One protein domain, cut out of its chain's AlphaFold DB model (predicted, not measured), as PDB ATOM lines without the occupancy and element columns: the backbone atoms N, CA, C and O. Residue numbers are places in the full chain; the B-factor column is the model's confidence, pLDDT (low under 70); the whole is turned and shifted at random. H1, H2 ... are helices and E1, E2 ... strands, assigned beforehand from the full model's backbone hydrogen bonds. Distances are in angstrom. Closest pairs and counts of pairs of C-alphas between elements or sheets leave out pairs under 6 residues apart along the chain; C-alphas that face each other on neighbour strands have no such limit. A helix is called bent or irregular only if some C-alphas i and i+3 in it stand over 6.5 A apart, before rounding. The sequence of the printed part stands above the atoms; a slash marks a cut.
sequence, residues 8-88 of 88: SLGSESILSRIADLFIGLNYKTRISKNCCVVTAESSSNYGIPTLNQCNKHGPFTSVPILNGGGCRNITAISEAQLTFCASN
ATOM      1  N   SER A   8    -101.941 -14.034  -9.278       92.50
ATOM      2  CA  SER A   8    -101.357 -15.369  -9.318       92.50
ATOM      3  C   SER A   8    -100.479 -15.589  -8.089       92.50
ATOM      4  O   SER A   8    -100.235 -14.667  -7.304       92.50
ATOM      5  N   LEU A   9    -100.061 -16.836  -7.863       92.06
ATOM      6  CA  LEU A   9     -99.105 -17.126  -6.802       92.06
ATOM      7  C   LEU A   9     -97.813 -16.350  -7.074       92.06
ATOM      8  O   LEU A   9     -97.276 -16.404  -8.177       92.06
ATOM      9  N   GLY A  10     -97.336 -15.611  -6.076       92.56
ATOM     10  CA  GLY A  10     -96.069 -14.893  -6.175       92.56
ATOM     11  C   GLY A  10     -94.882 -15.822  -5.918       92.56
ATOM     12  O   GLY A  10     -95.005 -16.807  -5.187       92.56
ATOM     13  N   SER A  11     -93.722 -15.512  -6.497       93.94
ATOM     14  CA  SER A  11     -92.495 -16.285  -6.271       93.94
ATOM     15  C   SER A  11     -91.937 -16.087  -4.858       93.94
ATOM     16  O   SER A  11     -92.101 -15.027  -4.242       93.94
ATOM     17  N   GLU A  12     -91.192 -17.079  -4.361       93.19
ATOM     18  CA  GLU A  12     -90.458 -16.955  -3.090       93.19
ATOM     19  C   GLU A  12     -89.408 -15.832  -3.134       93.19
ATOM     20  O   GLU A  12     -89.152 -15.175  -2.125       93.19
ATOM     21  N   SER A  13     -88.838 -15.558  -4.311       92.69
ATOM     22  CA  SER A  13     -87.860 -14.483  -4.514       92.69
ATOM     23  C   SER A  13     -88.448 -13.081  -4.348       92.69
ATOM     24  O   SER A  13     -87.742 -12.167  -3.926       92.69
ATOM     25  N   ILE A  14     -89.729 -12.888  -4.672       93.81
ATOM     26  CA  ILE A  14     -90.427 -11.631  -4.391       93.81
ATOM     27  C   ILE A  14     -90.812 -11.599  -2.917       93.81
ATOM     28  O   ILE A  14     -90.570 -10.587  -2.261       93.81
ATOM     29  N   LEU A  15     -91.354 -12.705  -2.393       93.69
ATOM     30  CA  LEU A  15     -91.766 -12.818  -0.996       93.69
ATOM     31  C   LEU A  15     -90.643 -12.397  -0.041       93.69
ATOM     32  O   LEU A  15     -90.879 -11.573   0.835       93.69
ATOM     33  N   SER A  16     -89.422 -12.895  -0.248       94.12
ATOM     34  CA  SER A  16     -88.267 -12.568   0.596       94.12
ATOM     35  C   SER A  16     -87.870 -11.090   0.554       94.12
ATOM     36  O   SER A  16     -87.393 -10.557   1.550       94.12
ATOM     37  N   ARG A  17     -88.101 -10.405  -0.572       95.06
ATOM     38  CA  ARG A  17     -87.781  -8.980  -0.749       95.06
ATOM     39  C   ARG A  17     -88.805  -8.049  -0.114       95.06
ATOM     40  O   ARG A  17     -88.474  -6.902   0.162       95.06
ATOM     41  N   ILE A  18     -90.041  -8.516   0.057       93.94
ATOM     42  CA  ILE A  18     -91.151  -7.701   0.567       93.94
ATOM     43  C   ILE A  18     -91.701  -8.208   1.902       93.94
ATOM     44  O   ILE A  18     -92.703  -7.681   2.376       93.94
ATOM     45  N   ALA A  19     -91.069  -9.220   2.506       92.88
ATOM     46  CA  ALA A  19     -91.559  -9.887   3.710       92.88
ATOM     47  C   ALA A  19     -91.827  -8.899   4.860       92.88
ATOM     48  O   ALA A  19     -92.848  -8.997   5.540       92.88
ATOM     49  N   ASP A  20     -90.956  -7.900   5.019       93.88
ATOM     50  CA  ASP A  20     -91.075  -6.867   6.054       93.88
ATOM     51  C   ASP A  20     -92.332  -6.003   5.919       93.88
ATOM     52  O   ASP A  20     -92.851  -5.499   6.915       93.88
ATOM     53  N   LEU A  21     -92.890  -5.894   4.710       93.56
ATOM     54  CA  LEU A  21     -94.113  -5.132   4.463       93.56
ATOM     55  C   LEU A  21     -95.366  -5.819   5.020       93.56
ATOM     56  O   LEU A  21     -96.419  -5.191   5.069       93.56
ATOM     57  N   PHE A  22     -95.286  -7.090   5.433       89.94
ATOM     58  CA  PHE A  22     -96.428  -7.787   6.029       89.94
ATOM     59  C   PHE A  22     -96.665  -7.423   7.497       89.94
ATOM     60  O   PHE A  22     -97.765  -7.668   7.993       89.94
ATOM     61  N   ILE A  23     -95.692  -6.816   8.188       92.62
ATOM     62  CA  ILE A  23     -95.895  -6.318   9.556       92.62
ATOM     63  C   ILE A  23     -97.024  -5.285   9.558       92.62
ATOM     64  O   ILE A  23     -97.058  -4.367   8.745       92.62
ATOM     65  N   GLY A  24     -97.963  -5.427  10.491       91.38
ATOM     66  CA  GLY A  24     -99.109  -4.526  10.606       91.38
ATOM     67  C   GLY A  24    -100.244  -4.821   9.619       91.38
ATOM     68  O   GLY A  24    -101.358  -4.344   9.832       91.38
ATOM     69  N   LEU A  25    -100.012  -5.636   8.584       90.25
ATOM     70  CA  LEU A  25    -101.065  -6.104   7.683       90.25
ATOM     71  C   LEU A  25    -101.832  -7.278   8.292       90.25
ATOM     72  O   LEU A  25    -101.388  -7.913   9.242       90.25
ATOM     73  N   ASN A  26    -102.999  -7.574   7.726       89.62
ATOM     74  CA  ASN A  26    -103.889  -8.642   8.176       89.62
ATOM     75  C   ASN A  26    -104.343  -9.489   6.973       89.62
ATOM     76  O   ASN A  26    -104.084  -9.147   5.816       89.62
ATOM     77  N   TYR A  27    -105.029 -10.600   7.233       86.94
ATOM     78  CA  TYR A  27    -105.585 -11.461   6.194       86.94
ATOM     79  C   TYR A  27    -106.556 -10.694   5.299       86.94
ATOM     80  O   TYR A  27    -107.495 -10.063   5.778       86.94
ATOM     81  N   LYS A  28    -106.375 -10.823   3.982       84.31
ATOM     82  CA  LYS A  28    -107.267 -10.205   2.993       84.31
ATOM     83  C   LYS A  28    -108.644 -10.875   2.920       84.31
ATOM     84  O   LYS A  28    -109.620 -10.208   2.602       84.31
ATOM     85  N   THR A  29    -108.724 -12.187   3.155       83.62
ATOM     86  CA  THR A  29    -109.954 -12.977   2.941       83.62
ATOM     87  C   THR A  29    -110.379 -13.759   4.179       83.62
ATOM     88  O   THR A  29    -111.461 -13.538   4.707       83.62
ATOM     89  N   ARG A  30    -109.535 -14.675   4.658       87.25
ATOM     90  CA  ARG A  30    -109.793 -15.503   5.842       87.25
ATOM     91  C   ARG A  30    -108.503 -15.800   6.587       87.25
ATOM     92  O   ARG A  30    -107.437 -15.828   5.972       87.25
ATOM     93  N   ILE A  31    -108.624 -16.076   7.882       89.69
ATOM     94  CA  ILE A  31    -107.506 -16.557   8.696       89.69
ATOM     95  C   ILE A  31    -107.018 -17.904   8.152       89.69
ATOM     96  O   ILE A  31    -107.815 -18.731   7.694       89.69
ATOM     97  N   SER A  32    -105.710 -18.123   8.211       89.38
ATOM     98  CA  SER A  32    -105.117 -19.407   7.856       89.38
ATOM     99  C   SER A  32    -105.284 -20.445   8.971       89.38
ATOM    100  O   SER A  32    -105.522 -20.118  10.128       89.38
ATOM    101  N   LYS A  33    -105.202 -21.725   8.613       88.44
ATOM    102  CA  LYS A  33    -105.150 -22.860   9.551       88.44
ATOM    103  C   LYS A  33    -103.722 -23.382   9.744       88.44
ATOM    104  O   LYS A  33    -103.506 -24.289  10.546       88.44
ATOM    105  N   ASN A  34    -102.746 -22.835   9.021       87.31
ATOM    106  CA  ASN A  34    -101.328 -23.124   9.217       87.31
ATOM    107  C   ASN A  34    -100.435 -21.905   8.939       87.31
ATOM    108  O   ASN A  34    -100.881 -20.884   8.411       87.31
ATOM    109  N   CYS A  35     -99.148 -22.045   9.240       90.31
ATOM    110  CA  CYS A  35     -98.195 -20.950   9.103       90.31
ATOM    111  C   CYS A  35     -97.381 -20.947   7.814       90.31
ATOM    112  O   CYS A  35     -96.619 -20.005   7.611       90.31
ATOM    113  N   CYS A  36     -97.520 -21.957   6.959       92.25
ATOM    114  CA  CYS A  36     -96.741 -22.049   5.735       92.25
ATOM    115  C   CYS A  36     -97.362 -21.189   4.644       92.25
ATOM    116  O   CYS A  36     -98.570 -21.220   4.411       92.25
ATOM    117  N   VAL A  37     -96.523 -20.436   3.953       92.62
ATOM    118  CA  VAL A  37     -96.938 -19.573   2.858       92.62
ATOM    119  C   VAL A  37     -96.803 -20.352   1.561       92.62
ATOM    120  O   VAL A  37     -95.698 -20.706   1.164       92.62
ATOM    121  N   VAL A  38     -97.929 -20.600   0.898       92.44
ATOM    122  CA  VAL A  38     -97.923 -21.118  -0.471       92.44
ATOM    123  C   VAL A  38     -97.523 -20.010  -1.431       92.44
ATOM    124  O   VAL A  38     -98.068 -18.904  -1.387       92.44
ATOM    125  N   THR A  39     -96.572 -20.343  -2.293       92.88
ATOM    126  CA  THR A  39     -95.966 -19.495  -3.320       92.88
ATOM    127  C   THR A  39     -96.075 -20.187  -4.680       92.88
ATOM    128  O   THR A  39     -96.675 -21.255  -4.789       92.88
ATOM    129  N   ALA A  40     -95.529 -19.573  -5.729       92.94
ATOM    130  CA  ALA A  40     -95.497 -20.145  -7.075       92.94
ATOM    131  C   ALA A  40     -94.622 -21.406  -7.192       92.94
ATOM    132  O   ALA A  40     -94.692 -22.105  -8.201       92.94
ATOM    133  N   GLU A  41     -93.794 -21.682  -6.185       91.75
ATOM    134  CA  GLU A  41     -92.860 -22.799  -6.206       91.75
ATOM    135  C   GLU A  41     -93.547 -24.129  -5.876       91.75
ATOM    136  O   GLU A  41     -94.578 -24.189  -5.205       91.75
ATOM    137  N   SER A  42     -92.939 -25.231  -6.323       87.56
ATOM    138  CA  SER A  42     -93.466 -26.592  -6.132       87.56
ATOM    139  C   SER A  42     -93.533 -27.033  -4.666       87.56
ATOM    140  O   SER A  42     -94.224 -27.998  -4.333       87.56
ATOM    141  N   SER A  43     -92.815 -26.336  -3.786       90.25
ATOM    142  CA  SER A  43     -92.822 -26.560  -2.349       90.25
ATOM    143  C   SER A  43     -92.801 -25.227  -1.612       90.25
ATOM    144  O   SER A  43     -92.194 -24.266  -2.071       90.25
ATOM    145  N   SER A  44     -93.470 -25.177  -0.463       88.75
ATOM    146  CA  SER A  44     -93.487 -24.004   0.408       88.75
ATOM    147  C   SER A  44     -92.334 -24.079   1.405       88.75
ATOM    148  O   SER A  44     -92.305 -24.974   2.259       88.75
ATOM    149  N   ASN A  45     -91.409 -23.124   1.313       93.81
ATOM    150  CA  ASN A  45     -90.269 -23.004   2.227       93.81
ATOM    151  C   ASN A  45     -90.374 -21.805   3.169       93.81
ATOM    152  O   ASN A  45     -89.539 -21.638   4.055       93.81
ATOM    153  N   TYR A  46     -91.382 -20.958   2.984       94.31
ATOM    154  CA  TYR A  46     -91.606 -19.790   3.823       94.31
ATOM    155  C   TYR A  46     -92.763 -20.024   4.778       94.31
ATOM    156  O   TYR A  46     -93.759 -20.669   4.447       94.31
ATOM    157  N   GLY A  47     -92.651 -19.444   5.964       93.50
ATOM    158  CA  GLY A  47     -93.732 -19.452   6.928       93.50
ATOM    159  C   GLY A  47     -93.607 -18.349   7.960       93.50
ATOM    160  O   GLY A  47     -92.543 -17.761   8.150       93.50
ATOM    161  N   ILE A  48     -94.716 -18.069   8.634       92.81
ATOM    162  CA  ILE A  48     -94.741 -17.172   9.787       92.81
ATOM    163  C   ILE A  48     -94.152 -17.933  10.989       92.81
ATOM    164  O   ILE A  48     -94.703 -18.968  11.372       92.81
ATOM    165  N   PRO A  49     -93.047 -17.465  11.602       90.25
ATOM    166  CA  PRO A  49     -92.378 -18.187  12.685       90.25
ATOM    167  C   PRO A  49     -93.224 -18.251  13.956       90.25
ATOM    168  O   PRO A  49     -93.161 -19.222  14.709       90.25
ATOM    169  N   THR A  50     -94.046 -17.233  14.193       84.62
ATOM    170  CA  THR A  50     -94.917 -17.178  15.360       84.62
ATOM    171  C   THR A  50     -96.187 -17.988  15.107       84.62
ATOM    172  O   THR A  50     -97.178 -17.473  14.587       84.62
ATOM    173  N   LEU A  51     -96.173 -19.260  15.527       73.75
ATOM    174  CA  LEU A  51     -97.268 -20.215  15.295       73.75
ATOM    175  C   LEU A  51     -98.647 -19.715  15.759       73.75
ATOM    176  O   LEU A  51     -99.670 -19.997  15.140       73.75
ATOM    177  N   ASN A  52     -98.670 -18.904  16.816       74.00
ATOM    178  CA  ASN A  52     -99.899 -18.356  17.389       74.00
ATOM    179  C   ASN A  52    -100.461 -17.140  16.629       74.00
ATOM    180  O   ASN A  52    -101.550 -16.677  16.962       74.00
ATOM    181  N   GLN A  53     -99.737 -16.598  15.642       82.25
ATOM    182  CA  GLN A  53    -100.201 -15.462  14.834       82.25
ATOM    183  C   GLN A  53    -100.809 -15.888  13.514       82.25
ATOM    184  O   GLN A  53    -101.828 -15.343  13.109       82.25
ATOM    185  N   CYS A  54    -100.224 -16.894  12.871       85.38
ATOM    186  CA  CYS A  54    -100.646 -17.315  11.543       85.38
ATOM    187  C   CYS A  54    -102.067 -17.924  11.503       85.38
ATOM    188  O   CYS A  54    -102.641 -18.080  10.427       85.38
ATOM    189  N   ASN A  55    -102.631 -18.255  12.666       87.75
ATOM    190  CA  ASN A  55    -103.962 -18.836  12.816       87.75
ATOM    191  C   ASN A  55    -104.887 -17.964  13.683       87.75
ATOM    192  O   ASN A  55    -105.891 -18.448  14.206       87.75
ATOM    193  N   LYS A  56    -104.551 -16.681  13.873       87.62
ATOM    194  CA  LYS A  56    -105.298 -15.764  14.738       87.62
ATOM    195  C   LYS A  56    -105.681 -14.492  13.989       87.62
ATOM    196  O   LYS A  56    -104.944 -14.009  13.139       87.62
ATOM    197  N   HIS A  57    -106.837 -13.926  14.333       84.19
ATOM    198  CA  HIS A  57    -107.214 -12.594  13.871       84.19
ATOM    199  C   HIS A  57    -106.283 -11.528  14.455       84.19
ATOM    200  O   HIS A  57    -106.032 -11.502  15.661       84.19
ATOM    201  N   GLY A  58    -105.861 -10.603  13.600       87.62
ATOM    202  CA  GLY A  58    -105.102  -9.425  13.996       87.62
ATOM    203  C   GLY A  58    -103.975  -9.136  13.016       87.62
ATOM    204  O   GLY A  58    -103.697  -9.957  12.142       87.62
ATOM    205  N   PRO A  59    -103.344  -7.962  13.139       90.88
ATOM    206  CA  PRO A  59    -102.182  -7.648  12.334       90.88
ATOM    207  C   PRO A  59    -101.031  -8.615  12.637       90.88
ATOM    208  O   PRO A  59    -100.816  -9.003  13.790       90.88
ATOM    209  N   PHE A  60    -100.267  -8.977  11.610       91.06
ATOM    210  CA  PHE A  60     -99.031  -9.730  11.781       91.06
ATOM    211  C   PHE A  60     -98.009  -8.883  12.545       91.06
ATOM    212  O   PHE A  60     -97.824  -7.701  12.251       91.06
ATOM    213  N   THR A  61     -97.308  -9.491  13.506       91.56
ATOM    214  CA  THR A  61     -96.141  -8.861  14.160       91.56
ATOM    215  C   THR A  61     -94.843  -9.597  13.847       91.56
ATOM    216  O   THR A  61     -93.810  -9.317  14.449       91.56
ATOM    217  N   SER A  62     -94.902 -10.567  12.940       91.81
ATOM    218  CA  SER A  62     -93.760 -11.301  12.418       91.81
ATOM    219  C   SER A  62     -93.915 -11.463  10.913       91.81
ATOM    220  O   SER A  62     -95.023 -11.424  10.379       91.81
ATOM    221  N   VAL A  63     -92.784 -11.615  10.234       92.00
ATOM    222  CA  VAL A  63     -92.722 -11.708   8.776       92.00
ATOM    223  C   VAL A  63     -92.592 -13.166   8.341       92.00
ATOM    224  O   VAL A  63     -92.089 -13.991   9.113       92.00
ATOM    225  N   PRO A  64     -93.006 -13.512   7.113       93.50
ATOM    226  CA  PRO A  64     -92.653 -14.791   6.522       93.50
ATOM    227  C   PRO A  64     -91.133 -14.906   6.397       93.50
ATOM    228  O   PRO A  64     -90.498 -14.071   5.760       93.50
ATOM    229  N   ILE A  65     -90.553 -15.957   6.967       94.94
ATOM    230  CA  ILE A  65     -89.125 -16.262   6.838       94.94
ATOM    231  C   ILE A  65     -88.931 -17.674   6.299       94.94
ATOM    232  O   ILE A  65     -89.813 -18.530   6.427       94.94
ATOM    233  N   LEU A  66     -87.754 -17.924   5.732       94.25
ATOM    234  CA  LEU A  66     -87.350 -19.260   5.310       94.25
ATOM    235  C   LEU A  66     -87.363 -20.218   6.513       94.25
ATOM    236  O   LEU A  66     -86.817 -19.905   7.570       94.25
ATOM    237  N   ASN A  67     -87.978 -21.387   6.349       92.69
ATOM    238  CA  ASN A  67     -88.215 -22.386   7.394       92.69
ATOM    239  C   ASN A  67     -89.061 -21.894   8.586       92.69
ATOM    240  O   ASN A  67     -89.150 -22.582   9.608       92.69
ATOM    241  N   GLY A  68     -89.702 -20.725   8.484       91.69
ATOM    242  CA  GLY A  68     -90.567 -20.200   9.537       91.69
ATOM    243  C   GLY A  68     -91.739 -21.140   9.811       91.69
ATOM    244  O   GLY A  68     -92.275 -21.758   8.898       91.69
ATOM    245  N   GLY A  69     -92.106 -21.309  11.082       87.12
ATOM    246  CA  GLY A  69     -93.218 -22.176  11.484       87.12
ATOM    247  C   GLY A  69     -93.004 -23.663  11.167       87.12
ATOM    248  O   GLY A  69     -93.969 -24.422  11.172       87.12
ATOM    249  N   GLY A  70     -91.762 -24.078  10.876       89.75
ATOM    250  CA  GLY A  70     -91.420 -25.446  10.469       89.75
ATOM    251  C   GLY A  70     -91.631 -25.732   8.978       89.75
ATOM    252  O   GLY A  70     -91.593 -26.888   8.563       89.75
ATOM    253  N   CYS A  71     -91.852 -24.702   8.164       91.56
ATOM    254  CA  CYS A  71     -92.186 -24.850   6.754       91.56
ATOM    255  C   CYS A  71     -90.932 -25.074   5.903       91.56
ATOM    256  O   CYS A  71     -90.321 -24.119   5.440       91.56
ATOM    257  N   ARG A  72     -90.541 -26.338   5.711       93.38
ATOM    258  CA  ARG A  72     -89.403 -26.732   4.869       93.38
ATOM    259  C   ARG A  72     -89.833 -27.788   3.858       93.38
ATOM    260  O   ARG A  72     -90.179 -28.898   4.256       93.38
ATOM    261  N   ASN A  73     -89.767 -27.459   2.568       92.19
ATOM    262  CA  ASN A  73     -90.191 -28.319   1.460       92.19
ATOM    263  C   ASN A  73     -91.621 -28.868   1.631       92.19
ATOM    264  O   ASN A  73     -91.892 -30.033   1.338       92.19
ATOM    265  N   ILE A  74     -92.545 -28.046   2.135       90.56
ATOM    266  CA  ILE A  74     -93.923 -28.487   2.362       90.56
ATOM    267  C   ILE A  74     -94.665 -28.521   1.027       90.56
ATOM    268  O   ILE A  74     -94.858 -27.491   0.387       90.56
ATOM    269  N   THR A  75     -95.100 -29.709   0.621       87.19
ATOM    270  CA  THR A  75     -95.910 -29.924  -0.590       87.19
ATOM    271  C   THR A  75     -97.396 -30.087  -0.276       87.19
ATOM    272  O   THR A  75     -98.248 -29.881  -1.138       87.19
ATOM    273  N   ALA A  76     -97.729 -30.430   0.972       81.56
ATOM    274  CA  ALA A  76     -99.103 -30.563   1.426       81.56
ATOM    275  C   ALA A  76     -99.716 -29.184   1.701       81.56
ATOM    276  O   ALA A  76     -99.277 -28.454   2.590       81.56
ATOM    277  N   ILE A  77    -100.764 -28.843   0.955       79.12
ATOM    278  CA  ILE A  77    -101.495 -27.586   1.109       79.12
ATOM    279  C   ILE A  77    -102.782 -27.862   1.887       79.12
ATOM    280  O   ILE A  77    -103.541 -28.767   1.549       79.12
ATOM    281  N   SER A  78    -103.057 -27.065   2.917       78.75
ATOM    282  CA  SER A  78    -104.316 -27.145   3.661       78.75
ATOM    283  C   SER A  78    -105.435 -26.329   2.999       78.75
ATOM    284  O   SER A  78    -105.191 -25.385   2.238       78.75
ATOM    285  N   GLU A  79    -106.680 -26.640   3.364       77.62
ATOM    286  CA  GLU A  79    -107.872 -25.945   2.875       77.62
ATOM    287  C   GLU A  79    -107.797 -24.423   3.085       77.62
ATOM    288  O   GLU A  79    -108.113 -23.683   2.159       77.62
ATOM    289  N   ALA A  80    -107.321 -23.942   4.241       85.44
ATOM    290  CA  ALA A  80    -107.161 -22.521   4.564       85.44
ATOM    291  C   ALA A  80    -105.682 -22.160   4.733       85.44
ATOM    292  O   ALA A  80    -105.223 -21.858   5.824       85.44
ATOM    293  N   GLN A  81    -104.929 -22.237   3.642       88.06
ATOM    294  CA  GLN A  81    -103.507 -21.914   3.623       88.06
ATOM    295  C   GLN A  81    -103.232 -20.405   3.496       88.06
ATOM    296  O   GLN A  81    -103.806 -19.752   2.615       88.06
ATOM    297  N   LEU A  82    -102.265 -19.889   4.262       90.38
ATOM    298  CA  LEU A  82    -101.556 -18.643   3.953       90.38
ATOM    299  C   LEU A  82    -101.025 -18.699   2.515       90.38
ATOM    300  O   LEU A  82    -100.312 -19.619   2.131       90.38
ATOM    301  N   THR A  83    -101.410 -17.731   1.696       91.56
ATOM    302  CA  THR A  83    -101.096 -17.736   0.266       91.56
ATOM    303  C   THR A  83    -100.502 -16.391  -0.098       91.56
ATOM    304  O   THR A  83    -101.121 -15.361   0.170       91.56
ATOM    305  N   PHE A  84     -99.316 -16.396  -0.698       92.12
ATOM    306  CA  PHE A  84     -98.721 -15.189  -1.241       92.12
ATOM    307  C   PHE A  84     -99.186 -14.998  -2.683       92.12
ATOM    308  O   PHE A  84     -98.889 -15.805  -3.562       92.12
ATOM    309  N   CYS A  85     -99.934 -13.922  -2.906       91.50
ATOM    310  CA  CYS A  85    -100.478 -13.572  -4.208       91.50
ATOM    311  C   CYS A  85     -99.859 -12.269  -4.693       91.50
ATOM    312  O   CYS A  85     -99.865 -11.278  -3.960       91.50
ATOM    313  N   ALA A  86     -99.384 -12.270  -5.931       88.94
ATOM    314  CA  ALA A  86     -98.938 -11.081  -6.633       88.94
ATOM    315  C   ALA A  86     -99.968 -10.718  -7.710       88.94
ATOM    316  O   ALA A  86    -100.547 -11.597  -8.356       88.94
ATOM    317  N   SER A  87    -100.226  -9.423  -7.880       85.94
ATOM    318  CA  SER A  87    -100.935  -8.938  -9.064       85.94
ATOM    319  C   SER A  87    -100.100  -9.260 -10.302       85.94
ATOM    320  O   SER A  87     -98.876  -9.145 -10.250       85.94
ATOM    321  N   ASN A  88    -100.773  -9.702 -11.366       65.25
ATOM    322  CA  ASN A  88    -100.131  -9.934 -12.661       65.25
ATOM    323  C   ASN A  88     -99.573  -8.636 -13.252       65.25
ATOM    324  O   ASN A  88    -100.191  -7.573 -13.003       65.25
TER     325      ASN A  88
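This is residues 8 to 88 of the 88 residues of the protein "Hypothetical protein" of Adineta steineri (UniProt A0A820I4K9). This domain has little regular structure: it is a compact, rounded body of winding loops, residues 23 to 84, with one irregular helix, H1, along one side. The short strand E1 pairs with residues 8 to 9, and the two ends of the printed part lie near each other. The printed part has 81 residues, with one named helix followed by one named strand; the class is mixed, but only 14 residues are in named elements. The radius of gyration of the C-alphas is 11.1 A, and the spans are 28 by 25 by 21 A.

H1, residues 12 to 22, is irregular: C-alphas 17 and 20 are 7.8 A apart. In it 3 of 7 O i to N i+4 pairs and 5 of 8 O i to N i+3 pairs are within hydrogen-bond range. E1, residues 85 to 87, is apart from H1 and pairs with no named strand; its residues 85 to 86 pair antiparallel with residues 8 to 9. Residues 46 to 47 pair antiparallel with residues 36 to 37 and with residues 65 to 66.

H1 runs 14.2 A from C-alpha 12 at (-90.458, -16.955, -3.090). E1 ends at C-alpha 87, (-100.935, -8.938, -9.064).

The C-alphas farthest apart, of Asn 52 and Asn 88, are 31.2 A apart. The printed part has no cut. The link from H1 to E1 is long, 62 residues. Residue 88 alone has pLDDT under 70.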